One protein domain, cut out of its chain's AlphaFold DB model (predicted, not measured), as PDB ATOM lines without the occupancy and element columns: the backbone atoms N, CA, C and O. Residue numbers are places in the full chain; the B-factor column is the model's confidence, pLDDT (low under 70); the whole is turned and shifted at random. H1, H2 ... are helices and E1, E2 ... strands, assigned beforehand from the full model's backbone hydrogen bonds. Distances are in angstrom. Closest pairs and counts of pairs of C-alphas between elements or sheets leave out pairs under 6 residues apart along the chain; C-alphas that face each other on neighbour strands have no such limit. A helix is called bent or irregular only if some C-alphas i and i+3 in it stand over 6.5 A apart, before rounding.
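What this domain is: This is residues 203 to 386 of the 387 residues of an uncharacterized protein of Bacteroides coprocola DSM 17136 (UniProt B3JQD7). A strongly twisted five-stranded sheet forms the middle layer, with H2 and H6 over one face and H4 over the other, while H7 packs on H6 as a further layer of helix. H3 packs on H2 and H6, and a low-confidence tail ends in H8, whose residues 377 to 382 stick out free. The 184 printed residues hold eight named helices and five named strands, in the order H1 H2 H3 E1 E2 E3 H4 E4 H5 E5 H6 H7 H8. The sheet runs E1 E2 E3 E4 E5 and is mixed, and the class is mixed, helices and strands. The whole is compact, with a radius of gyration of the C-alphas of 16.5 A and spans of 49 by 41 by 24 A.

Where its parts are: H1, residues 203 to 207, begins at C-alpha 203 (80.460, 35.048, -44.474). H2 is residues 213 to 225, 17.6 A long, and H3 residues 227 to 236. E1, residues 250 to 254, E2, 257 to 263, and E3, 266 to 274, form a meander, each strand the antiparallel neighbour of the one before. E3, 23.8 A long, bends by 53 degrees at residue 269. Then come H4, 281 to 291, E4, 298 to 302, H5, 310 to 316, and E5, 319 to 323. H6, 324 to 338, spans 20.3 A and is irregular, with C-alphas 333 and 336 7.8 A apart. H7, 342 to 362, spans 30.0 A. H8, 377 to 384, ends at C-alpha 384 (68.093, 28.423, -54.495).

How they stand to each other: In the hairpin E1 and E2, N 251 and O 260 are 2.8 A apart; in the hairpin E2 and E3, N 271 and O 259 are 2.8 A apart. E3 and E4 are parallel, with N 274 and O 301 at 2.8 A, and so are E4 and E5, with N 302 and O 322 at 2.8 A. E3, H4, E4 and E4, H5, E5 are strand-helix-strand units, two parallel neighbour strands with a helix between, each with a right-handed crossover. H2 and H4 are on opposite faces of the sheet, at heights of 8.7 A and 9.3 A; H5 only grazes it. H3 and H6 touch, the closest C-alphas being those of Val 233 and Ala 330, 5.1 A. H6 and H7, a helical hairpin, touch at a shallow tilt of 11 degrees, opposite ways, closest at the C-alphas of Cys 328 and Cys 352, 5.2 A. H1 touches H7 at the C-alphas of Phe 204 and Phe 354, their closest, 6.4 A. Every O i to N i+4 pair is within hydrogen-bond range in H1, H2, H3, H4, H5, H7 and H8; in H6 8 of 11 are.

The domain as a whole: The C-alphas farthest apart are those of Asp 264 and Asp 378, 50.3 A. The printed part has no cut. The links H3 to E1 and H7 to H8 are long. The pLDDT is under 70 in residues 211 to 212, 241 to 248 and 366 to 386.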
ATOM      1  N   LEU A 203      80.123  36.220 -45.289       93.50
ATOM      2  CA  LEU A 203      80.460  35.048 -44.474       93.50
ATOM      3  C   LEU A 203      79.332  34.015 -44.450       93.50
ATOM      4  O   LEU A 203      79.604  32.821 -44.583       93.50
ATOM      5  N   PHE A 204      78.069  34.449 -44.367       92.00
ATOM      6  CA  PHE A 204      76.941  33.529 -44.505       92.00
ATOM      7  C   PHE A 204      76.952  32.833 -45.865       92.00
ATOM      8  O   PHE A 204      76.876  31.607 -45.911       92.00
ATOM      9  N   ASN A 205      77.092  33.580 -46.963       89.38
ATOM     10  CA  ASN A 205      77.104  32.999 -48.305       89.38
ATOM     11  C   ASN A 205      78.259  31.998 -48.493       89.38
ATOM     12  O   ASN A 205      78.036  30.903 -49.009       89.38
ATOM     13  N   LEU A 206      79.459  32.305 -47.989       89.75
ATOM     14  CA  LEU A 206      80.600  31.380 -47.996       89.75
ATOM     15  C   LEU A 206      80.333  30.120 -47.154       89.75
ATOM     16  O   LEU A 206      80.687  29.009 -47.556       89.75
ATOM     17  N   SER A 207      79.647  30.265 -46.016       89.06
ATOM     18  CA  SER A 207      79.281  29.141 -45.142       89.06
ATOM     19  C   SER A 207      78.329  28.126 -45.792       89.06
ATOM     20  O   SER A 207      78.271  26.962 -45.372       89.06
ATOM     21  N   LEU A 208      77.580  28.524 -46.830       84.94
ATOM     22  CA  LEU A 208      76.599  27.652 -47.483       84.94
ATOM     23  C   LEU A 208      77.262  26.488 -48.234       84.94
ATOM     24  O   LEU A 208      76.667  25.412 -48.321       84.94
ATOM     25  N   CYS A 209      78.495  26.669 -48.716       77.44
ATOM     26  CA  CYS A 209      79.219  25.686 -49.527       77.44
ATOM     27  C   CYS A 209      79.767  24.493 -48.728       77.44
ATOM     28  O   CYS A 209      80.049  23.442 -49.301       77.44
ATOM     29  N   SER A 210      79.898  24.618 -47.407       70.25
ATOM     30  CA  SER A 210      80.480  23.583 -46.545       70.25
ATOM     31  C   SER A 210      79.471  23.133 -45.494       70.25
ATOM     32  O   SER A 210      78.850  23.976 -44.855       70.25
ATOM     33  N   LYS A 211      79.273  21.816 -45.318       64.50
ATOM     34  CA  LYS A 211      78.278  21.242 -44.384       64.50
ATOM     35  C   LYS A 211      78.355  21.905 -43.002       64.50
ATOM     36  O   LYS A 211      77.476  22.693 -42.686       64.50
ATOM     37  N   GLU A 212      79.421  21.670 -42.244       67.62
ATOM     38  CA  GLU A 212      79.640  22.270 -40.910       67.62
ATOM     39  C   GLU A 212      81.028  22.938 -40.786       67.62
ATOM     40  O   GLU A 212      81.286  23.704 -39.861       67.62
ATOM     41  N   LEU A 213      81.894  22.740 -41.789       82.31
ATOM     42  CA  LEU A 213      83.319  23.078 -41.720       82.31
ATOM     43  C   LEU A 213      83.617  24.572 -41.644       82.31
ATOM     44  O   LEU A 213      84.632  24.934 -41.070       82.31
ATOM     45  N   PHE A 214      82.767  25.443 -42.196       91.56
ATOM     46  CA  PHE A 214      83.024  26.887 -42.192       91.56
ATOM     47  C   PHE A 214      83.272  27.429 -40.781       91.56
ATOM     48  O   PHE A 214      84.254  28.123 -40.540       91.56
ATOM     49  N   HIS A 215      82.398  27.077 -39.839       92.75
ATOM     50  CA  HIS A 215      82.482  27.579 -38.471       92.75
ATOM     51  C   HIS A 215      83.684  26.983 -37.732       92.75
ATOM     52  O   HIS A 215      84.407  27.711 -37.056       92.75
ATOM     53  N   SER A 216      83.962  25.693 -37.927       92.50
ATOM     54  CA  SER A 216      85.147  25.046 -37.353       92.50
ATOM     55  C   SER A 216      86.448  25.584 -37.972       92.50
ATOM     56  O   SER A 216      87.438  25.733 -37.264       92.50
ATOM     57  N   ASN A 217      86.451  25.962 -39.257       93.81
ATOM     58  CA  ASN A 217      87.574  26.638 -39.921       93.81
ATOM     59  C   ASN A 217      87.816  28.031 -39.343       93.81
ATOM     60  O   ASN A 217      88.962  28.397 -39.103       93.81
ATOM     61  N   PHE A 218      86.748  28.793 -39.101       95.19
ATOM     62  CA  PHE A 218      86.850  30.114 -38.491       95.19
ATOM     63  C   PHE A 218      87.445  30.032 -37.079       95.19
ATOM     64  O   PHE A 218      88.391  30.748 -36.758       95.19
ATOM     65  N   LEU A 219      86.942  29.111 -36.250       94.56
ATOM     66  CA  LEU A 219      87.466  28.883 -34.901       94.56
ATOM     67  C   LEU A 219      88.908  28.359 -34.920       94.56
ATOM     68  O   LEU A 219      89.721  28.784 -34.104       94.56
ATOM     69  N   TYR A 220      89.251  27.490 -35.873       94.31
ATOM     70  CA  TYR A 220      90.620  27.011 -36.065       94.31
ATOM     71  C   TYR A 220      91.580  28.138 -36.461       94.31
ATOM     72  O   TYR A 220      92.665  28.248 -35.888       94.31
ATOM     73  N   TRP A 221      91.179  29.007 -37.396       94.62
ATOM     74  CA  TRP A 221      91.934  30.211 -37.743       94.62
ATOM     75  C   TRP A 221      92.143  31.089 -36.507       94.62
ATOM     76  O   TRP A 221      93.280  31.454 -36.220       94.62
ATOM     77  N   LEU A 222      91.097  31.339 -35.713       92.88
ATOM     78  CA  LEU A 222      91.209  32.108 -34.472       92.88
ATOM     79  C   LEU A 222      92.191  31.460 -33.484       92.88
ATOM     80  O   LEU A 222      93.048  32.140 -32.928       92.88
ATOM     81  N   GLY A 223      92.111  30.140 -33.299       91.06
ATOM     82  CA  GLY A 223      92.978  29.386 -32.392       91.06
ATOM     83  C   GLY A 223      94.445  29.344 -32.810       91.06
ATOM     84  O   GLY A 223      95.321  29.310 -31.948       91.06
ATOM     85  N   THR A 224      94.722  29.381 -34.111       90.75
ATOM     86  CA  THR A 224      96.086  29.304 -34.659       90.75
ATOM     87  C   THR A 224      96.721  30.678 -34.857       90.75
ATOM     88  O   THR A 224      97.901  30.852 -34.580       90.75
ATOM     89  N   THR A 225      95.958  31.680 -35.283       90.94
ATOM     90  CA  THR A 225      96.494  33.019 -35.595       90.94
ATOM     91  C   THR A 225      96.315  34.024 -34.459       90.94
ATOM     92  O   THR A 225      97.157  34.899 -34.275       90.94
ATOM     93  N   HIS A 226      95.276  33.860 -33.636       91.44
ATOM     94  CA  HIS A 226      94.923  34.764 -32.540       91.44
ATOM     95  C   HIS A 226      94.662  33.981 -31.244       91.44
ATOM     96  O   HIS A 226      93.641  34.149 -30.572       91.44
ATOM     97  N   CYS A 227      95.605  33.107 -30.881       88.88
ATOM     98  CA  CYS A 227      95.422  32.109 -29.824       88.88
ATOM     99  C   CYS A 227      95.007  32.709 -28.465       88.88
ATOM    100  O   CYS A 227      94.164  32.143 -27.774       88.88
ATOM    101  N   ALA A 228      95.524  33.892 -28.105       89.62
ATOM    102  CA  ALA A 228      95.135  34.586 -26.874       89.62
ATOM    103  C   ALA A 228      93.628  34.902 -26.823       89.62
ATOM    104  O   ALA A 228      92.989  34.689 -25.792       89.62
ATOM    105  N   LEU A 229      93.050  35.358 -27.942       92.50
ATOM    106  CA  LEU A 229      91.612  35.590 -28.059       92.50
ATOM    107  C   LEU A 229      90.841  34.272 -28.003       92.50
ATOM    108  O   LEU A 229      89.876  34.166 -27.252       92.50
ATOM    109  N   PHE A 230      91.276  33.255 -28.747       92.38
ATOM    110  CA  PHE A 230      90.616  31.950 -28.744       92.38
ATOM    111  C   PHE A 230      90.556  31.324 -27.340       92.38
ATOM    112  O   PHE A 230      89.487  30.910 -26.901       92.38
ATOM    113  N   VAL A 231      91.666  31.337 -26.591       90.12
ATOM    114  CA  VAL A 231      91.713  30.845 -25.202       90.12
ATOM    115  C   VAL A 231      90.782  31.654 -24.295       90.12
ATOM    116  O   VAL A 231      90.064  31.069 -23.485       90.12
ATOM    117  N   ALA A 232      90.758  32.985 -24.424       92.69
ATOM    118  CA  ALA A 232      89.851  33.830 -23.647       92.69
ATOM    119  C   ALA A 232      88.375  33.497 -23.931       92.69
ATOM    120  O   ALA A 232      87.587  33.343 -23.000       92.69
ATOM    121  N   VAL A 233      88.025  33.294 -25.205       94.56
ATOM    122  CA  VAL A 233      86.683  32.870 -25.629       94.56
ATOM    123  C   VAL A 233      86.328  31.503 -25.047       94.56
ATOM    124  O   VAL A 233      85.266  31.361 -24.449       94.56
ATOM    125  N   CYS A 234      87.208  30.505 -25.156       92.56
ATOM    126  CA  CYS A 234      86.958  29.174 -24.598       92.56
ATOM    127  C   CYS A 234      86.746  29.210 -23.079       92.56
ATOM    128  O   CYS A 234      85.862  28.516 -22.576       92.56
ATOM    129  N   LYS A 235      87.499  30.039 -22.347       92.19
ATOM    130  CA  LYS A 235      87.307  30.230 -20.899       92.19
ATOM    131  C   LYS A 235      85.950  30.829 -20.564       92.19
ATOM    132  O   LYS A 235      85.282  30.336 -19.660       92.19
ATOM    133  N   GLU A 236      85.510  31.839 -21.312       95.19
ATOM    134  CA  GLU A 236      84.171  32.412 -21.140       95.19
ATOM    135  C   GLU A 236      83.081  31.363 -21.417       95.19
ATOM    136  O   GLU A 236      82.111  31.235 -20.670       95.19
ATOM    137  N   LEU A 237      83.298  30.519 -22.432       94.75
ATOM    138  CA  LEU A 237      82.443  29.371 -22.724       94.75
ATOM    139  C   LEU A 237      82.550  28.252 -21.676       94.75
ATOM    140  O   LEU A 237      81.708  27.367 -21.666       94.75
ATOM    141  N   GLY A 238      83.475  28.321 -20.713       91.44
ATOM    142  CA  GLY A 238      83.569  27.444 -19.538       91.44
ATOM    143  C   GLY A 238      84.712  26.451 -19.501       91.44
ATOM    144  O   GLY A 238      84.693  25.585 -18.629       91.44
ATOM    145  N   CYS A 239      85.674  26.564 -20.409       88.38
ATOM    146  CA  CYS A 239      86.924  25.823 -20.319       88.38
ATOM    147  C   CYS A 239      87.732  26.274 -19.089       88.38
ATOM    148  O   CYS A 239      87.854  27.471 -18.808       88.38
ATOM    149  N   LYS A 240      88.288  25.311 -18.351       83.25
ATOM    150  CA  LYS A 240      89.100  25.527 -17.146       83.25
ATOM    151  C   LYS A 240      90.598  25.484 -17.436       83.25
ATOM    152  O   LYS A 240      91.371  26.147 -16.743       83.25
ATOM    153  N   VAL A 241      91.022  24.685 -18.412       69.50
ATOM    154  CA  VAL A 241      92.434  24.429 -18.684       69.50
ATOM    155  C   VAL A 241      93.101  25.673 -19.268       69.50
ATOM    156  O   VAL A 241      92.631  26.323 -20.201       69.50
ATOM    157  N   ASN A 242      94.259  26.001 -18.702       65.12
ATOM    158  CA  ASN A 242      95.162  27.004 -19.241       65.12
ATOM    159  C   ASN A 242      96.020  26.328 -20.318       65.12
ATOM    160  O   ASN A 242      97.070  25.766 -20.013       65.12
ATOM    161  N   TRP A 243      95.567  26.325 -21.573       65.94
ATOM    162  CA  TRP A 243      96.435  25.877 -22.661       65.94
ATOM    163  C   TRP A 243      97.588  26.870 -22.781       65.94
ATOM    164  O   TRP A 243      97.366  28.067 -22.981       65.94
ATOM    165  N   ASN A 244      98.824  26.385 -22.667       57.66
ATOM    166  CA  ASN A 244      99.967  27.148 -23.145       57.66
ATOM    167  C   ASN A 244      99.804  27.247 -24.663       57.66
ATOM    168  O   ASN A 244      99.988  26.273 -25.390       57.66
ATOM    169  N   ALA A 245      99.336  28.410 -25.101       53.09
ATOM    170  CA  ALA A 245      99.013  28.740 -26.474       53.09
ATOM    171  C   ALA A 245     100.244  28.580 -27.378       53.09
ATOM    172  O   ALA A 245     101.035  29.508 -27.533       53.09
ATOM    173  N   SER A 246     100.408  27.408 -27.986       61.41
ATOM    174  CA  SER A 246     101.264  27.226 -29.153       61.41
ATOM    175  C   SER A 246     100.403  26.772 -30.331       61.41
ATOM    176  O   SER A 246      99.464  25.985 -30.181       61.41
ATOM    177  N   LEU A 247     100.721  27.296 -31.517       58.59
ATOM    178  CA  LEU A 247     100.085  26.979 -32.803       58.59
ATOM    179  C   LEU A 247      99.943  25.473 -33.063       58.59
ATOM    180  O   LEU A 247      99.031  25.039 -33.762       58.59
ATOM    181  N   GLU A 248     100.849  24.677 -32.501       66.81
ATOM    182  CA  GLU A 248     100.938  23.239 -32.727       66.81
ATOM    183  C   GLU A 248      99.841  22.449 -31.999       66.81
ATOM    184  O   GLU A 248      99.539  21.319 -32.400       66.81
ATOM    185  N   ASN A 249      99.207  23.055 -30.990       82.88
ATOM    186  CA  ASN A 249      98.298  22.362 -30.083       82.88
ATOM    187  C   ASN A 249      96.864  22.287 -30.617       82.88
ATOM    188  O   ASN A 249      96.183  21.298 -30.362       82.88
ATOM    189  N   ILE A 250      96.386  23.279 -31.376       89.19
ATOM    190  CA  ILE A 250      95.008  23.269 -31.891       89.19
ATOM    191  C   ILE A 250      94.932  22.394 -33.145       89.19
ATOM    192  O   ILE A 250      95.680  22.589 -34.105       89.19
ATOM    193  N   LYS A 251      94.007  21.432 -33.156       91.12
ATOM    194  CA  LYS A 251      93.737  20.534 -34.284       91.12
ATOM    195  C   LYS A 251      92.273  20.643 -34.709       91.12
ATOM    196  O   LYS A 251      91.397  20.920 -33.895       91.12
ATOM    197  N   ARG A 252      92.018  20.403 -35.994       92.31
ATOM    198  CA  ARG A 252      90.687  20.402 -36.617       92.31
ATOM    199  C   ARG A 252      90.488  19.084 -37.354       92.31
ATOM    200  O   ARG A 252      91.446  18.599 -37.954       92.31
ATOM    201  N   GLU A 253      89.274  18.535 -37.320       90.00
ATOM    202  CA  GLU A 253      88.947  17.224 -37.918       90.00
ATOM    203  C   GLU A 253      89.885  16.096 -37.440       90.00
ATOM    204  O   GLU A 253      90.201  15.158 -38.174       90.00
ATOM    205  N   TYR A 254      90.361  16.188 -36.197       89.56
ATOM    206  CA  TYR A 254      91.294  15.230 -35.613       89.56
ATOM    207  C   TYR A 254      90.524  14.162 -34.845       89.56
ATOM    208  O   TYR A 254      89.718  14.486 -33.980       89.56
ATOM    209  N   CYS A 255      90.744  12.889 -35.180       87.44
ATOM    210  CA  CYS A 255      90.019  11.758 -34.588       87.44
ATOM    211  C   CYS A 255      88.481  11.915 -34.617       87.44
ATOM    212  O   CYS A 255      87.785  11.572 -33.663       87.44
ATOM    213  N   ASN A 256      87.952  12.434 -35.732       86.69
ATOM    214  CA  ASN A 256      86.531  12.750 -35.939       86.69
ATOM    215  C   ASN A 256      85.958  13.852 -35.026       86.69
ATOM    216  O   ASN A 256      84.741  14.007 -34.975       86.69
ATOM    217  N   LEU A 257      86.808  14.614 -34.334       90.06
ATOM    218  CA  LEU A 257      86.417  15.790 -33.558       90.06
ATOM    219  C   LEU A 257      86.492  17.041 -34.433       90.06
ATOM    220  O   LEU A 257      87.463  17.224 -35.173       90.06
ATOM    221  N   ASP A 258      85.506  17.928 -34.313       91.00
ATOM    222  CA  ASP A 258      85.486  19.177 -35.081       91.00
ATOM    223  C   ASP A 258      86.697  20.063 -34.768       91.00
ATOM    224  O   ASP A 258      87.387  20.527 -35.684       91.00
ATOM    225  N   LEU A 259      86.969  20.276 -33.480       92.69
ATOM    226  CA  LEU A 259      88.091  21.064 -32.989       92.69
ATOM    227  C   LEU A 259      88.569  20.512 -31.638       92.69
ATOM    228  O   LEU A 259      87.763  20.213 -30.757       92.69
ATOM    229  N   CYS A 260      89.878  20.394 -31.444       92.00
ATOM    230  CA  CYS A 260      90.455  19.980 -30.166       92.00
ATOM    231  C   CYS A 260      91.805  20.653 -29.906       92.00
ATOM    232  O   CYS A 260      92.428  21.197 -30.823       92.00
ATOM    233  N   ALA A 261      92.254  20.621 -28.650       89.25
ATOM    234  CA  ALA A 261      93.624  20.978 -28.286       89.25
ATOM    235  C   ALA A 261      94.374  19.740 -27.786       89.25
ATOM    236  O   ALA A 261      93.849  18.976 -26.972       89.25
ATOM    237  N   CYS A 262      95.609  19.566 -28.250       87.81
ATOM    238  CA  CYS A 262      96.500  18.486 -27.856       87.81
ATOM    239  C   CYS A 262      97.750  19.049 -27.174       87.81
ATOM    240  O   CYS A 262      98.434  19.885 -27.756       87.81
ATOM    241  N   CYS A 263      98.072  18.544 -25.983       81.75
ATOM    242  CA  CYS A 263      99.308  18.843 -25.256       81.75
ATOM    243  C   CYS A 263     100.032  17.520 -24.992       81.75
ATOM    244  O   CYS A 263      99.401  16.568 -24.538       81.75
ATOM    245  N   ASP A 264     101.324  17.431 -25.321       81.94
ATOM    246  CA  ASP A 264     102.143  16.218 -25.138       81.94
ATOM    247  C   ASP A 264     101.507  14.936 -25.718       81.94
ATOM    248  O   ASP A 264     101.585  13.845 -25.157       81.94
ATOM    249  N   GLY A 265     100.833  15.075 -26.866       80.44
ATOM    250  CA  GLY A 265     100.149  13.975 -27.552       80.44
ATOM    251  C   GLY A 265      98.795  13.572 -26.951       80.44
ATOM    252  O   GLY A 265      98.158  12.664 -27.480       80.44
ATOM    253  N   GLN A 266      98.326  14.248 -25.899       86.50
ATOM    254  CA  GLN A 266      97.041  13.987 -25.247       86.50
ATOM    255  C   GLN A 266      96.018  15.082 -25.549       86.50
ATOM    256  O   GLN A 266      96.347  16.267 -25.557       86.50
ATOM    257  N   ILE A 267      94.759  14.692 -25.763       89.12
ATOM    258  CA  ILE A 267      93.651  15.635 -25.962       89.12
ATOM    259  C   ILE A 267      93.271  16.252 -24.610       89.12
ATOM    260  O   ILE A 267      92.878  15.541 -23.683       89.12
ATOM    261  N   THR A 268      93.367  17.580 -24.522       87.56
ATOM    262  CA  THR A 268      93.103  18.383 -23.311       87.56
ATOM    263  C   THR A 268      91.901  19.317 -23.453       87.56
ATOM    264  O   THR A 268      91.536  20.013 -22.503       87.56
ATOM    265  N   PHE A 269      91.269  19.320 -24.627       90.19
ATOM    266  CA  PHE A 269      90.070  20.092 -24.932       90.19
ATOM    267  C   PHE A 269      89.351  19.516 -26.136       90.19
ATOM    268  O   PHE A 269      90.005  19.135 -27.108       90.19
ATOM    269  N   ILE A 270      88.021  19.539 -26.103       93.25
ATOM    270  CA  ILE A 270      87.183  19.209 -27.249       93.25
ATOM    271  C   ILE A 270      86.110  20.285 -27.416       93.25
ATOM    272  O   ILE A 270      85.418  20.640 -26.463       93.25
ATOM    273  N   LEU A 271      85.935  20.758 -28.648       94.19
ATOM    274  CA  LEU A 271      84.772  21.524 -29.073       94.19
ATOM    275  C   LEU A 271      84.099  20.787 -30.224       94.19
ATOM    276  O   LEU A 271      84.649  20.687 -31.319       94.19
ATOM    277  N   GLU A 272      82.894  20.298 -29.957       94.81
ATOM    278  CA  GLU A 272      81.995  19.746 -30.965       94.81
ATOM    279  C   GLU A 272      81.036  20.839 -31.431       94.81
ATOM    280  O   GLU A 272      80.448  21.552 -30.613       94.81
ATOM    281  N   ASN A 273      80.854  20.967 -32.742       93.50
ATOM    282  CA  ASN A 273      80.126  22.065 -33.349       93.50
ATOM    283  C   ASN A 273      78.891  21.591 -34.138       93.50
ATOM    284  O   ASN A 273      78.982  20.860 -35.119       93.50
ATOM    285  N   LYS A 274      77.705  22.069 -33.756       92.25
ATOM    286  CA  LYS A 274      76.408  21.670 -34.325       92.25
ATOM    287  C   LYS A 274      75.650  22.861 -34.891       92.25
ATOM    288  O   LYS A 274      74.879  23.525 -34.203       92.25
ATOM    289  N   VAL A 275      75.839  23.111 -36.188       88.31
ATOM    290  CA  VAL A 275      75.171  24.211 -36.914       88.31
ATOM    291  C   VAL A 275      73.989  23.720 -37.736       88.31
ATOM    292  O   VAL A 275      72.926  24.336 -37.724       88.31
ATOM    293  N   LYS A 276      74.174  22.633 -38.495       82.38
ATOM    294  CA  LYS A 276      73.163  22.121 -39.440       82.38
ATOM    295  C   LYS A 276      72.522  20.815 -38.970       82.38
ATOM    296  O   LYS A 276      71.542  20.364 -39.569       82.38
ATOM    297  N   SER A 277      73.043  20.233 -37.895       84.75
ATOM    298  CA  SER A 277      72.561  19.007 -37.270       84.75
ATOM    299  C   SER A 277      72.132  19.248 -35.821       84.75
ATOM    300  O   SER A 277      72.519  20.228 -35.187       84.75
ATOM    301  N   ILE A 278      71.276  18.358 -35.319       87.19
ATOM    302  CA  ILE A 278      70.822  18.369 -33.928       87.19
ATOM    303  C   ILE A 278      71.820  17.549 -33.096       87.19
ATOM    304  O   ILE A 278      72.157  16.441 -33.522       87.19
ATOM    305  N   PRO A 279      72.280  18.040 -31.930       91.69
ATOM    306  CA  PRO A 279      73.141  17.256 -31.050       91.69
ATOM    307  C   PRO A 279      72.488  15.935 -30.622       91.69
ATOM    308  O   PRO A 279      71.298  15.897 -30.306       91.69
ATOM    309  N   GLN A 280      73.279  14.861 -30.587       93.50
ATOM    310  CA  GLN A 280      72.847  13.532 -30.146       93.50
ATOM    311  C   GLN A 280      73.784  13.021 -29.059       93.50
ATOM    312  O   GLN A 280      74.998  12.970 -29.272       93.50
ATOM    313  N   LYS A 281      73.236  12.577 -27.924       94.19
ATOM    314  CA  LYS A 281      74.055  12.085 -26.807       94.19
ATOM    315  C   LYS A 281      74.900  10.881 -27.223       94.19
ATOM    316  O   LYS A 281      76.086  10.825 -26.927       94.19
ATOM    317  N   SER A 282      74.325   9.959 -27.993       93.88
ATOM    318  CA  SER A 282      75.030   8.764 -28.478       93.88
ATOM    319  C   SER A 282      76.281   9.089 -29.307       93.88
ATOM    320  O   SER A 282      77.278   8.372 -29.214       93.88
ATOM    321  N   GLN A 283      76.254  10.175 -30.091       92.88
ATOM    322  CA  GLN A 283      77.415  10.654 -30.841       92.88
ATOM    323  C   GLN A 283      78.494  11.203 -29.899       92.88
ATOM    324  O   GLN A 283      79.662  10.849 -30.049       92.88
ATOM    325  N   LEU A 284      78.103  12.027 -28.927       94.56
ATOM    326  CA  LEU A 284      79.025  12.622 -27.957       94.56
ATOM    327  C   LEU A 284      79.688  11.559 -27.070       94.56
ATOM    328  O   LEU A 284      80.907  11.562 -26.904       94.56
ATOM    329  N   ASP A 285      78.910  10.590 -26.582       93.94
ATOM    330  CA  ASP A 285      79.402   9.462 -25.783       93.94
ATOM    331  C   ASP A 285      80.408   8.612 -26.570       93.94
ATOM    332  O   ASP A 285      81.366   8.068 -26.016       93.94
ATOM    333  N   ARG A 286      80.197   8.464 -27.884       93.88
ATOM    334  CA  ARG A 286      81.154   7.786 -28.763       93.88
ATOM    335  C   ARG A 286      82.465   8.562 -28.844       93.88
ATOM    336  O   ARG A 286      83.510   7.947 -28.680       93.88
ATOM    337  N   TYR A 287      82.421   9.880 -29.032       91.56
ATOM    338  CA  TYR A 287      83.637  10.691 -29.107       91.56
ATOM    339  C   TYR A 287      84.467  10.636 -27.833       91.56
ATOM    340  O   TYR A 287      85.678  10.457 -27.924       91.56
ATOM    341  N   VAL A 288      83.837  10.715 -26.661       92.31
ATOM    342  CA  VAL A 288      84.545  10.597 -25.376       92.31
ATOM    343  C   VAL A 288      85.204   9.224 -25.248       92.31
ATOM    344  O   VAL A 288      86.381   9.130 -24.914       92.31
ATOM    345  N   ARG A 289      84.473   8.153 -25.577       92.94
ATOM    346  CA  ARG A 289      84.970   6.772 -25.493       92.94
ATOM    347  C   ARG A 289      86.129   6.489 -26.450       92.94
ATOM    348  O   ARG A 289      87.068   5.805 -26.066       92.94
ATOM    349  N   GLU A 290      86.041   6.968 -27.690       92.75
ATOM    350  CA  GLU A 290      87.046   6.711 -28.734       92.75
ATOM    351  C   GLU A 290      88.313   7.555 -28.550       92.75
ATOM    352  O   GLU A 290      89.396   7.104 -28.914       92.75
ATOM    353  N   ASN A 291      88.191   8.753 -27.970       90.00
ATOM    354  CA  ASN A 291      89.306   9.694 -27.835       90.00
ATOM    355  C   ASN A 291      89.932   9.741 -26.436       90.00
ATOM    356  O   ASN A 291      91.051  10.231 -26.305       90.00
ATOM    357  N   ASN A 292      89.230   9.251 -25.407       89.31
ATOM    358  CA  ASN A 292      89.676   9.198 -24.010       89.31
ATOM    359  C   ASN A 292      90.368  10.498 -23.523       89.31
ATOM    360  O   ASN A 292      91.537  10.460 -23.107       89.31
ATOM    361  N   PRO A 293      89.686  11.658 -23.616       87.50
ATOM    362  CA  PRO A 293      90.279  12.951 -23.288       87.50
ATOM    363  C   PRO A 293      90.709  13.010 -21.817       87.50
ATOM    364  O   PRO A 293      90.008  12.520 -20.936       87.50
ATOM    365  N   GLN A 294      91.851  13.642 -21.543       85.81
ATOM    366  CA  GLN A 294      92.360  13.852 -20.180       85.81
ATOM    367  C   GLN A 294      91.910  15.220 -19.650       85.81
ATOM    368  O   GLN A 294      92.718  16.036 -19.209       85.81
ATOM    369  N   THR A 295      90.619  15.516 -19.800       84.38
ATOM    370  CA  THR A 295      90.037  16.818 -19.471       84.38
ATOM    371  C   THR A 295      88.528  16.721 -19.257       84.38
ATOM    372  O   THR A 295      87.873  15.868 -19.854       84.38
ATOM    373  N   ASP A 296      87.990  17.660 -18.481       84.50
ATOM    374  CA  ASP A 296      86.549  17.927 -18.385       84.50
ATOM    375  C   ASP A 296      86.108  19.060 -19.336       84.50
ATOM    376  O   ASP A 296      84.942  19.451 -19.356       84.50
ATOM    377  N   ASP A 297      87.029  19.629 -20.119       89.69
ATOM    378  CA  ASP A 297      86.742  20.746 -21.019       89.69
ATOM    379  C   ASP A 297      86.175  20.251 -22.354       89.69
ATOM    380  O   ASP A 297      86.841  20.258 -23.395       89.69
ATOM    381  N   LEU A 298      84.918  19.813 -22.302       94.56
ATOM    382  CA  LEU A 298      84.131  19.394 -23.456       94.56
ATOM    383  C   LEU A 298      83.022  20.411 -23.727       94.56
ATOM    384  O   LEU A 298      82.064  20.529 -22.962       94.56
ATOM    385  N   ILE A 299      83.144  21.156 -24.823       95.56
ATOM    386  CA  ILE A 299      82.165  22.163 -25.241       95.56
ATOM    387  C   ILE A 299      81.330  21.614 -26.392       95.56
ATOM    388  O   ILE A 299      81.853  21.269 -27.447       95.56
ATOM    389  N   LEU A 300      80.011  21.597 -26.212       96.62
ATOM    390  CA  LEU A 300      79.055  21.411 -27.296       96.62
ATOM    391  C   LEU A 300      78.566  22.792 -27.734       96.62
ATOM    392  O   LEU A 300      77.707  23.382 -27.078       96.62
ATOM    393  N   LEU A 301      79.095  23.303 -28.843       96.31
ATOM    394  CA  LEU A 301      78.608  24.527 -29.467       96.31
ATOM    395  C   LEU A 301      77.444  24.188 -30.401       96.31
ATOM    396  O   LEU A 301      77.622  23.466 -31.376       96.31
ATOM    397  N   SER A 302      76.250  24.708 -30.129       94.12
ATOM    398  CA  SER A 302      75.035  24.356 -30.867       94.12
ATOM    399  C   SER A 302      74.257  25.585 -31.335       94.12
ATOM    400  O   SER A 302      74.033  26.541 -30.590       94.12
ATOM    401  N   LEU A 303      73.789  25.555 -32.586       91.62
ATOM    402  CA  LEU A 303      72.799  26.509 -33.094       91.62
ATOM    403  C   LEU A 303      71.397  26.206 -32.540       91.62
ATOM    404  O   LEU A 303      70.594  27.127 -32.372       91.62
ATOM    405  N   ALA A 304      71.120  24.932 -32.233       88.69
ATOM    406  CA  ALA A 304      69.926  24.505 -31.510       88.69
ATOM    407  C   ALA A 304      70.055  24.856 -30.032       88.69
ATOM    408  O   ALA A 304      70.925  24.315 -29.347       88.69
ATOM    409  N   THR A 305      69.175  25.718 -29.539       86.69
ATOM    410  CA  THR A 305      69.042  26.001 -28.105       86.69
ATOM    411  C   THR A 305      68.151  24.978 -27.417       86.69
ATOM    412  O   THR A 305      68.432  24.618 -26.282       86.69
ATOM    413  N   GLU A 306      67.147  24.450 -28.113       86.44
ATOM    414  CA  GLU A 306      66.302  23.342 -27.666       86.44
ATOM    415  C   GLU A 306      66.510  22.128 -28.576       86.44
ATOM    416  O   GLU A 306      66.670  22.274 -29.787       86.44
ATOM    417  N   PHE A 307      66.571  20.920 -28.010       88.69
ATOM    418  CA  PHE A 307      66.715  19.672 -28.770       88.69
ATOM    419  C   PHE A 307      66.478  18.434 -27.885       88.69
ATOM    420  O   PHE A 307      66.635  18.527 -26.668       88.69
ATOM    421  N   PRO A 308      66.125  17.265 -28.467       90.31
ATOM    422  CA  PRO A 308      65.642  16.105 -27.707       90.31
ATOM    423  C   PRO A 308      66.580  15.598 -26.604       90.31
ATOM    424  O   PRO A 308      66.115  15.274 -25.518       90.31
ATOM    425  N   ASP A 309      67.888  15.554 -26.864       92.94
ATOM    426  CA  ASP A 309      68.869  14.997 -25.923       92.94
ATOM    427  C   ASP A 309      69.438  16.028 -24.935       92.94
ATOM    428  O   ASP A 309      70.310  15.687 -24.136       92.94
ATOM    429  N   LYS A 310      68.966  17.283 -24.959       92.88
ATOM    430  CA  LYS A 310      69.534  18.377 -24.155       92.88
ATOM    431  C   LYS A 310      69.559  18.051 -22.663       92.88
ATOM    432  O   LYS A 310      70.608  18.167 -22.040       92.88
ATOM    433  N   GLU A 311      68.436  17.603 -22.104       94.38
ATOM    434  CA  GLU A 311      68.340  17.259 -20.677       94.38
ATOM    435  C   GLU A 311      69.257  16.091 -20.309       94.38
ATOM    436  O   GLU A 311      69.945  16.142 -19.294       94.38
ATOM    437  N   ASN A 312      69.337  15.068 -21.161       94.06
ATOM    438  CA  ASN A 312      70.201  13.914 -20.918       94.06
ATOM    439  C   ASN A 312      71.688  14.298 -20.925       94.06
ATOM    440  O   ASN A 312      72.456  13.767 -20.129       94.06
ATOM    441  N   ILE A 313      72.093  15.215 -21.808       95.25
ATOM    442  CA  ILE A 313      73.468  15.731 -21.863       95.25
ATOM    443  C   ILE A 313      73.768  16.603 -20.637       95.25
ATOM    444  O   ILE A 313      74.835  16.468 -20.045       95.25
ATOM    445  N   LEU A 314      72.826  17.458 -20.222       93.81
ATOM    446  CA  LEU A 314      72.980  18.288 -19.021       93.81
ATOM    447  C   LEU A 314      73.085  17.444 -17.745       93.81
ATOM    448  O   LEU A 314      73.920  17.739 -16.896       93.81
ATOM    449  N   ASN A 315      72.275  16.388 -17.624       93.00
ATOM    450  CA  ASN A 315      72.271  15.495 -16.462       93.00
ATOM    451  C   ASN A 315      73.558  14.668 -16.335       93.00
ATOM    452  O   ASN A 315      73.957  14.344 -15.220       93.00
ATOM    453  N   ASP A 316      74.204  14.336 -17.456       90.56
ATOM    454  CA  ASP A 316      75.515  13.671 -17.473       90.56
ATOM    455  C   ASP A 316      76.621  14.595 -16.931       90.56
ATOM    456  O   ASP A 316      77.633  14.142 -16.404       90.56
ATOM    457  N   GLY A 317      76.438  15.915 -17.054       89.31
ATOM    458  CA  GLY A 317      77.357  16.934 -16.536       89.31
ATOM    459  C   GLY A 317      78.703  17.022 -17.264       89.31
ATOM    460  O   GLY A 317      79.503  17.899 -16.948       89.31
ATOM    461  N   LEU A 318      78.942  16.145 -18.244       91.94
ATOM    462  CA  LEU A 318      80.214  16.024 -18.948       91.94
ATOM    463  C   LEU A 318      80.424  17.114 -20.007       91.94
ATOM    464  O   LEU A 318      81.510  17.671 -20.117       91.94
ATOM    465  N   TRP A 319      79.391  17.418 -20.798       95.25
ATOM    466  CA  TRP A 319      79.470  18.414 -21.867       95.25
ATOM    467  C   TRP A 319      78.857  19.734 -21.428       95.25
ATOM    468  O   TRP A 319      77.684  19.799 -21.051       95.25
ATOM    469  N   LYS A 320      79.612  20.820 -21.584       95.25
ATOM    470  CA  LYS A 320      79.067  22.163 -21.444       95.25
ATOM    471  C   LYS A 320      78.399  22.590 -22.747       95.25
ATOM    472  O   LYS A 320      79.052  22.777 -23.770       95.25
ATOM    473  N   ILE A 321      77.080  22.750 -22.698       96.31
ATOM    474  CA  ILE A 321      76.287  23.218 -23.836       96.31
ATOM    475  C   ILE A 321      76.431  24.738 -23.940       96.31
ATOM    476  O   ILE A 321      76.168  25.459 -22.980       96.31
ATOM    477  N   CYS A 322      76.843  25.218 -25.106       96.88
ATOM    478  CA  CYS A 322      76.971  26.632 -25.430       96.88
ATOM    479  C   CYS A 322      76.250  26.924 -26.743       96.88
ATOM    480  O   CYS A 322      76.245  26.119 -27.673       96.88
ATOM    481  N   SER A 323      75.645  28.097 -26.832       95.12
ATOM    482  CA  SER A 323      74.976  28.578 -28.028       95.12
ATOM    483  C   SER A 323      75.881  29.487 -28.860       95.12
ATOM    484  O   SER A 323      76.882  30.031 -28.394       95.12
ATOM    485  N   TYR A 324      75.488  29.726 -30.108       94.88
ATOM    486  CA  TYR A 324      76.135  30.739 -30.945       94.88
ATOM    487  C   TYR A 324      75.986  32.176 -30.418       94.88
ATOM    488  O   TYR A 324      76.814  33.029 -30.743       94.88
ATOM    489  N   LYS A 325      74.981  32.440 -29.572       93.31
ATOM    490  CA  LYS A 325      74.872  33.691 -28.813       93.31
ATOM    491  C   LYS A 325      75.979  33.782 -27.764       93.31
ATOM    492  O   LYS A 325      76.677  34.791 -27.744       93.31
ATOM    493  N   ASP A 326      76.210  32.714 -26.999       96.19
ATOM    494  CA  ASP A 326      77.289  32.662 -25.999       96.19
ATOM    495  C   ASP A 326      78.663  32.852 -26.661       96.19
ATOM    496  O   ASP A 326      79.484  33.632 -26.184       96.19
ATOM    497  N   LEU A 327      78.893  32.218 -27.821       97.38
ATOM    498  CA  LEU A 327      80.117  32.421 -28.607       97.38
ATOM    499  C   LEU A 327      80.277  33.882 -29.052       97.38
ATOM    500  O   LEU A 327      81.358  34.456 -28.922       97.38
ATOM    501  N   CYS A 328      79.212  34.494 -29.578       96.38
ATOM    502  CA  CYS A 328      79.243  35.889 -30.011       96.38
ATOM    503  C   CYS A 328      79.541  36.844 -28.847       96.38
ATOM    504  O   CYS A 328      80.313  37.792 -29.011       96.38
ATOM    505  N   GLU A 329      78.931  36.615 -27.683       95.69
ATOM    506  CA  GLU A 329      79.141  37.415 -26.473       95.69
ATOM    507  C   GLU A 329      80.576  37.264 -25.951       95.69
ATOM    508  O   GLU A 329      81.234  38.274 -25.691       95.69
ATOM    509  N   ALA A 330      81.100  36.036 -25.910       97.06
ATOM    510  CA  ALA A 330      82.476  35.748 -25.514       97.06
ATOM    511  C   ALA A 330      83.509  36.428 -26.426       97.06
ATOM    512  O   ALA A 330      84.430  37.089 -25.945       97.06
ATOM    513  N   ILE A 331      83.334  36.331 -27.747       97.00
ATOM    514  CA  ILE A 331      84.199  37.016 -28.717       97.00
ATOM    515  C   ILE A 331      84.118  38.534 -28.524       97.00
ATOM    516  O   ILE A 331      85.144  39.205 -28.423       97.00
ATOM    517  N   SER A 332      82.904  39.084 -28.429       95.50
ATOM    518  CA  SER A 332      82.691  40.530 -28.298       95.50
ATOM    519  C   SER A 332      83.341  41.108 -27.039       95.50
ATOM    520  O   SER A 332      83.826  42.236 -27.070       95.50
ATOM    521  N   LYS A 333      83.369  40.338 -25.944       96.56
ATOM    522  CA  LYS A 333      83.998  40.717 -24.671       96.56
ATOM    523  C   LYS A 333      85.522  40.827 -24.765       96.56
ATOM    524  O   LYS A 333      86.111  41.608 -24.025       96.56
ATOM    525  N   HIS A 334      86.146  40.064 -25.662       95.88
ATOM    526  CA  HIS A 334      87.602  39.924 -25.751       95.88
ATOM    527  C   HIS A 334      88.211  40.421 -27.070       95.88
ATOM    528  O   HIS A 334      89.426  40.350 -27.248       95.88
ATOM    529  N   LYS A 335      87.405  40.962 -27.993       94.62
ATOM    530  CA  LYS A 335      87.864  41.441 -29.310       94.62
ATOM    531  C   LYS A 335      88.949  42.523 -29.249       94.62
ATOM    532  O   LYS A 335      89.672  42.697 -30.220       94.62
ATOM    533  N   ASN A 336      89.106  43.210 -28.114       95.00
ATOM    534  CA  ASN A 336      90.187  44.173 -27.879       95.00
ATOM    535  C   ASN A 336      91.588  43.536 -27.987       95.00
ATOM    536  O   ASN A 336      92.565  44.217 -28.277       95.00
ATOM    537  N   LEU A 337      91.694  42.210 -27.841       94.25
ATOM    538  CA  LEU A 337      92.925  41.461 -28.114       94.25
ATOM    539  C   LEU A 337      93.351  41.499 -29.598       94.25
ATOM    540  O   LEU A 337      94.440  41.030 -29.921       94.25
ATOM    541  N   LEU A 338      92.517  42.053 -30.489       94.12
ATOM    542  CA  LEU A 338      92.792  42.261 -31.914       94.12
ATOM    543  C   LEU A 338      93.063  43.728 -32.281       94.12
ATOM    544  O   LEU A 338      93.159  44.031 -33.462       94.12
ATOM    545  N   GLU A 339      93.197  44.656 -31.325       88.50
ATOM    546  CA  GLU A 339      93.366  46.095 -31.625       88.50
ATOM    547  C   GLU A 339      94.569  46.420 -32.538       88.50
ATOM    548  O   GLU A 339      94.569  47.447 -33.211       88.50
ATOM    549  N   GLY A 340      95.570  45.535 -32.612       89.06
ATOM    550  CA  GLY A 340      96.713  45.655 -33.527       89.06
ATOM    551  C   GLY A 340      96.501  45.087 -34.938       89.06
ATOM    552  O   GLY A 340      97.374  45.258 -35.785       89.06
ATOM    553  N   ASP A 341      95.377  44.418 -35.205       95.19
ATOM    554  CA  ASP A 341      95.050  43.793 -36.489       95.19
ATOM    555  C   ASP A 341      93.637  44.197 -36.929       95.19
ATOM    556  O   ASP A 341      92.631  43.556 -36.614       95.19
ATOM    557  N   SER A 342      93.562  45.294 -37.688       95.19
ATOM    558  CA  SER A 342      92.293  45.849 -38.161       95.19
ATOM    559  C   SER A 342      91.520  44.891 -39.067       95.19
ATOM    560  O   SER A 342      90.292  44.943 -39.101       95.19
ATOM    561  N   TYR A 343      92.220  44.027 -39.813       96.31
ATOM    562  CA  TYR A 343      91.572  43.054 -40.688       96.31
ATOM    563  C   TYR A 343      90.919  41.946 -39.863       96.31
ATOM    564  O   TYR A 343      89.734  41.663 -40.050       96.31
ATOM    565  N   ALA A 344      91.658  41.363 -38.915       96.06
ATOM    566  CA  ALA A 344      91.125  40.336 -38.028       96.06
ATOM    567  C   ALA A 344      89.957  40.862 -37.186       96.06
ATOM    568  O   ALA A 344      88.943  40.177 -37.062       96.06
ATOM    569  N   LEU A 345      90.067  42.086 -36.656       96.88
ATOM    570  CA  LEU A 345      88.994  42.718 -35.891       96.88
ATOM    571  C   LEU A 345      87.718  42.866 -36.732       96.88
ATOM    572  O   LEU A 345      86.663  42.396 -36.310       96.88
ATOM    573  N   ALA A 346      87.817  43.438 -37.937       96.19
ATOM    574  CA  ALA A 346      86.668  43.607 -38.826       96.19
ATOM    575  C   ALA A 346      86.035  42.260 -39.219       96.19
ATOM    576  O   ALA A 346      84.812  42.117 -39.222       96.19
ATOM    577  N   LEU A 347      86.862  41.248 -39.502       96.88
ATOM    578  CA  LEU A 347      86.397  39.908 -39.857       96.88
ATOM    579  C   LEU A 347      85.675  39.216 -38.688       96.88
ATOM    580  O   LEU A 347      84.658  38.553 -38.888       96.88
ATOM    581  N   VAL A 348      86.181  39.380 -37.465       96.81
ATOM    582  CA  VAL A 348      85.566  38.849 -36.243       96.81
ATOM    583  C   VAL A 348      84.252  39.558 -35.920       96.81
ATOM    584  O   VAL A 348      83.290  38.901 -35.524       96.81
ATOM    585  N   GLU A 349      84.169  40.868 -36.142       95.62
ATOM    586  CA  GLU A 349      82.925  41.624 -35.986       95.62
ATOM    587  C   GLU A 349      81.859  41.211 -37.011       95.62
ATOM    588  O   GLU A 349      80.705  40.995 -36.627       95.62
ATOM    589  N   ASP A 350      82.234  41.017 -38.282       96.19
ATOM    590  CA  ASP A 350      81.321  40.496 -39.309       96.19
ATOM    591  C   ASP A 350      80.871  39.065 -38.975       96.19
ATOM    592  O   ASP A 350      79.683  38.744 -39.041       96.19
ATOM    593  N   TYR A 351      81.784  38.209 -38.499       96.94
ATOM    594  CA  TYR A 351      81.428  36.862 -38.055       96.94
ATOM    595  C   TYR A 351      80.453  36.883 -36.873       96.94
ATOM    596  O   TYR A 351      79.462  36.155 -36.896       96.94
ATOM    597  N   CYS A 352      80.679  37.741 -35.874       96.50
ATOM    598  CA  CYS A 352      79.757  37.955 -34.756       96.50
ATOM    599  C   CYS A 352      78.369  38.408 -35.233       96.50
ATOM    600  O   CYS A 352      77.358  37.854 -34.797       96.50
ATOM    601  N   SER A 353      78.309  39.372 -36.156       93.69
ATOM    602  CA  SER A 353      77.053  39.826 -36.767       93.69
ATOM    603  C   SER A 353      76.329  38.677 -37.475       93.69
ATOM    604  O   SER A 353      75.140  38.433 -37.234       93.69
ATOM    605  N   PHE A 354      77.059  37.908 -38.285       94.19
ATOM    606  CA  PHE A 354      76.555  36.726 -38.974       94.19
ATOM    607  C   PHE A 354      75.975  35.700 -37.988       94.19
ATOM    608  O   PHE A 354      74.787  35.369 -38.081       94.19
ATOM    609  N   ILE A 355      76.765  35.195 -37.039       94.38
ATOM    610  CA  ILE A 355      76.305  34.123 -36.148       94.38
ATOM    611  C   ILE A 355      75.177  34.574 -35.221       94.38
ATOM    612  O   ILE A 355      74.302  33.771 -34.907       94.38
ATOM    613  N   ASN A 356      75.150  35.852 -34.828       92.06
ATOM    614  CA  ASN A 356      74.050  36.402 -34.049       92.06
ATOM    615  C   ASN A 356      72.755  36.403 -34.869       92.06
ATOM    616  O   ASN A 356      71.743  35.890 -34.401       92.06
ATOM    617  N   ASN A 357      72.780  36.892 -36.113       90.81
ATOM    618  CA  ASN A 357      71.607  36.852 -36.992       90.81
ATOM    619  C   ASN A 357      71.147  35.414 -37.273       90.81
ATOM    620  O   ASN A 357      69.947  35.140 -37.288       90.81
ATOM    621  N   LEU A 358      72.090  34.483 -37.450       91.44
ATOM    622  CA  LEU A 358      71.784  33.067 -37.645       91.44
ATOM    623  C   LEU A 358      71.121  32.452 -36.407       91.44
ATOM    624  O   LEU A 358      70.122  31.747 -36.537       91.44
ATOM    625  N   HIS A 359      71.641  32.748 -35.217       90.56
ATOM    626  CA  HIS A 359      71.079  32.296 -33.947       90.56
ATOM    627  C   HIS A 359      69.681  32.867 -33.698       90.56
ATOM    628  O   HIS A 359      68.771  32.134 -33.325       90.56
ATOM    629  N   GLN A 360      69.477  34.163 -33.943       86.25
ATOM    630  CA  GLN A 360      68.163  34.791 -33.791       86.25
ATOM    631  C   GLN A 360      67.143  34.199 -34.767       86.25
ATOM    632  O   GLN A 360      66.001  33.928 -34.398       86.25
ATOM    633  N   LEU A 361      67.561  33.932 -36.006       86.00
ATOM    634  CA  LEU A 361      66.710  33.248 -36.967       86.00
ATOM    635  C   LEU A 361      66.378  31.818 -36.513       86.00
ATOM    636  O   LEU A 361      65.232  31.396 -36.671       86.00
ATOM    637  N   SER A 362      67.334  31.085 -35.932       85.19
ATOM    638  CA  SER A 362      67.099  29.705 -35.493       85.19
ATOM    639  C   SER A 362      66.074  29.592 -34.366       85.19
ATOM    640  O   SER A 362      65.366  28.589 -34.314       85.19
ATOM    641  N   GLN A 363      65.899  30.631 -33.539       80.06
ATOM    642  CA  GLN A 363      64.861  30.651 -32.496       80.06
ATOM    643  C   GLN A 363      63.438  30.624 -33.070       80.06
ATOM    644  O   GLN A 363      62.501  30.212 -32.398       80.06
ATOM    645  N   THR A 364      63.268  31.022 -34.334       72.00
ATOM    646  CA  THR A 364      61.966  30.983 -35.021       72.00
ATOM    647  C   THR A 364      61.646  29.616 -35.626       72.00
ATOM    648  O   THR A 364      60.561  29.401 -36.169       72.00
ATOM    649  N   TRP A 365      62.593  28.675 -35.591       74.44
ATOM    650  CA  TRP A 365      62.411  27.357 -36.178       74.44
ATOM    651  C   TRP A 365      61.707  26.418 -35.198       74.44
ATOM    652  O   TRP A 365      62.229  26.076 -34.142       74.44
ATOM    653  N   LEU A 366      60.534  25.924 -35.594       58.28
ATOM    654  CA  LEU A 366      59.880  24.811 -34.910       58.28
ATOM    655  C   LEU A 366      60.707  23.539 -35.128       58.28
ATOM    656  O   LEU A 366      60.760  23.008 -36.241       58.28
ATOM    657  N   LEU A 367      61.333  23.036 -34.064       53.38
ATOM    658  CA  LEU A 367      62.062  21.768 -34.081       53.38
ATOM    659  C   LEU A 367      61.078  20.618 -34.319       53.38
ATOM    660  O   LEU A 367      60.416  20.128 -33.404       53.38
ATOM    661  N   LYS A 368      60.974  20.163 -35.568       44.03
ATOM    662  CA  LYS A 368      60.382  18.855 -35.859       44.03
ATOM    663  C   LYS A 368      61.411  17.797 -35.464       44.03
ATOM    664  O   LYS A 368      62.578  17.932 -35.812       44.03
ATOM    665  N   LYS A 369      60.969  16.770 -34.732       41.84
ATOM    666  CA  LYS A 369      61.749  15.698 -34.071       41.84
ATOM    667  C   LYS A 369      62.714  14.876 -34.961       41.84
ATOM    668  O   LYS A 369      63.242  13.870 -34.504       41.84
ATOM    669  N   GLU A 370      62.984  15.276 -36.200       38.47
ATOM    670  CA  GLU A 370      63.781  14.525 -37.171       38.47
ATOM    671  C   GLU A 370      65.053  15.298 -37.552       38.47
ATOM    672  O   GLU A 370      65.043  16.117 -38.463       38.47
ATOM    673  N   SER A 371      66.122  15.043 -36.784       38.72
ATOM    674  CA  SER A 371      67.568  14.986 -37.117       38.72
ATOM    675  C   SER A 371      68.260  15.999 -38.055       38.72
ATOM    676  O   SER A 371      69.481  15.930 -38.185       38.72
ATOM    677  N   TYR A 372      67.582  16.981 -38.643       38.62
ATOM    678  CA  TYR A 372      68.202  18.035 -39.445       38.62
ATOM    679  C   TYR A 372      67.496  19.376 -39.255       38.62
ATOM    680  O   TYR A 372      66.270  19.470 -39.325       38.62
ATOM    681  N   PHE A 373      68.292  20.442 -39.150       40.50
ATOM    682  CA  PHE A 373      67.806  21.795 -39.386       40.50
ATOM    683  C   PHE A 373      67.447  21.939 -40.859       40.50
ATOM    684  O   PHE A 373      68.288  22.220 -41.716       40.50
ATOM    685  N   LEU A 374      66.184  21.700 -41.188       40.81
ATOM    686  CA  LEU A 374      65.681  21.935 -42.525       40.81
ATOM    687  C   LEU A 374      64.773  23.152 -42.493       40.81
ATOM    688  O   LEU A 374      63.621  23.064 -42.075       40.81
ATOM    689  N   LEU A 375      65.288  24.265 -43.033       39.69
ATOM    690  CA  LEU A 375      64.451  25.270 -43.687       39.69
ATOM    691  C   LEU A 375      63.321  24.522 -44.424       39.69
ATOM    692  O   LEU A 375      63.637  23.588 -45.184       39.69
ATOM    693  N   PRO A 376      62.041  24.878 -44.204       38.50
ATOM    694  CA  PRO A 376      60.923  24.268 -44.912       38.50
ATOM    695  C   PRO A 376      61.227  24.188 -46.414       38.50
ATOM    696  O   PRO A 376      61.889  25.076 -46.960       38.50
ATOM    697  N   LYS A 377      60.781  23.124 -47.101       39.78
ATOM    698  CA  LYS A 377      61.090  22.897 -48.531       39.78
ATOM    699  C   LYS A 377      60.828  24.139 -49.399       39.78
ATOM    700  O   LYS A 377      61.591  24.394 -50.332       39.78
ATOM    701  N   ASP A 378      59.830  24.941 -49.041       41.81
ATOM    702  CA  ASP A 378      59.465  26.177 -49.738       41.81
ATOM    703  C   ASP A 378      60.488  27.313 -49.546       41.81
ATOM    704  O   ASP A 378      60.730  28.092 -50.469       41.81
ATOM    705  N   GLU A 379      61.171  27.376 -48.399       46.44
ATOM    706  CA  GLU A 379      62.251  28.340 -48.148       46.44
ATOM    707  C   GLU A 379      63.566  27.929 -48.814       46.44
ATOM    708  O   GLU A 379      64.257  28.779 -49.378       46.44
ATOM    709  N   LYS A 380      63.872  26.623 -48.861       41.03
ATOM    710  CA  LYS A 380      65.008  26.107 -49.651       41.03
ATOM    711  C   LYS A 380      64.882  26.455 -51.134       41.03
ATOM    712  O   LYS A 380      65.888  26.744 -51.777       41.03
ATOM    713  N   ARG A 381      63.662  26.423 -51.681       39.03
ATOM    714  CA  ARG A 381      63.396  26.730 -53.095       39.03
ATOM    715  C   ARG A 381      63.533  28.227 -53.389       39.03
ATOM    716  O   ARG A 381      64.118  28.588 -54.401       39.03
ATOM    717  N   LYS A 382      63.084  29.094 -52.474       40.97
ATOM    718  CA  LYS A 382      63.238  30.556 -52.599       40.97
ATOM    719  C   LYS A 382      64.686  31.036 -52.461       40.97
ATOM    720  O   LYS A 382      65.034  32.026 -53.083       40.97
ATOM    721  N   LEU A 383      65.521  30.356 -51.675       36.81
ATOM    722  CA  LEU A 383      66.953  30.680 -51.566       36.81
ATOM    723  C   LEU A 383      67.776  30.142 -52.745       36.81
ATOM    724  O   LEU A 383      68.702  30.812 -53.179       36.81
ATOM    725  N   LYS A 384      67.425  28.974 -53.301       33.84
ATOM    726  CA  LYS A 384      68.093  28.423 -54.495       33.84
ATOM    727  C   LYS A 384      67.776  29.166 -55.793       33.84
ATOM    728  O   LYS A 384      68.581  29.109 -56.706       33.84
ATOM    729  N   ASN A 385      66.626  29.832 -55.879       31.67
ATOM    730  CA  ASN A 385      66.205  30.563 -57.080       31.67
ATOM    731  C   ASN A 385      66.704  32.024 -57.121       31.67
ATOM    732  O   ASN A 385      66.288  32.771 -58.000       31.67
ATOM    733  N   CYS A 386      67.552  32.432 -56.170       33.62
ATOM    734  CA  CYS A 386      68.193  33.752 -56.132       33.62
ATOM    735  C   CYS A 386      69.727  33.666 -56.256       33.62
ATOM    736  O   CYS A 386      70.412  34.605 -55.857       33.62
TER     737      CYS A 386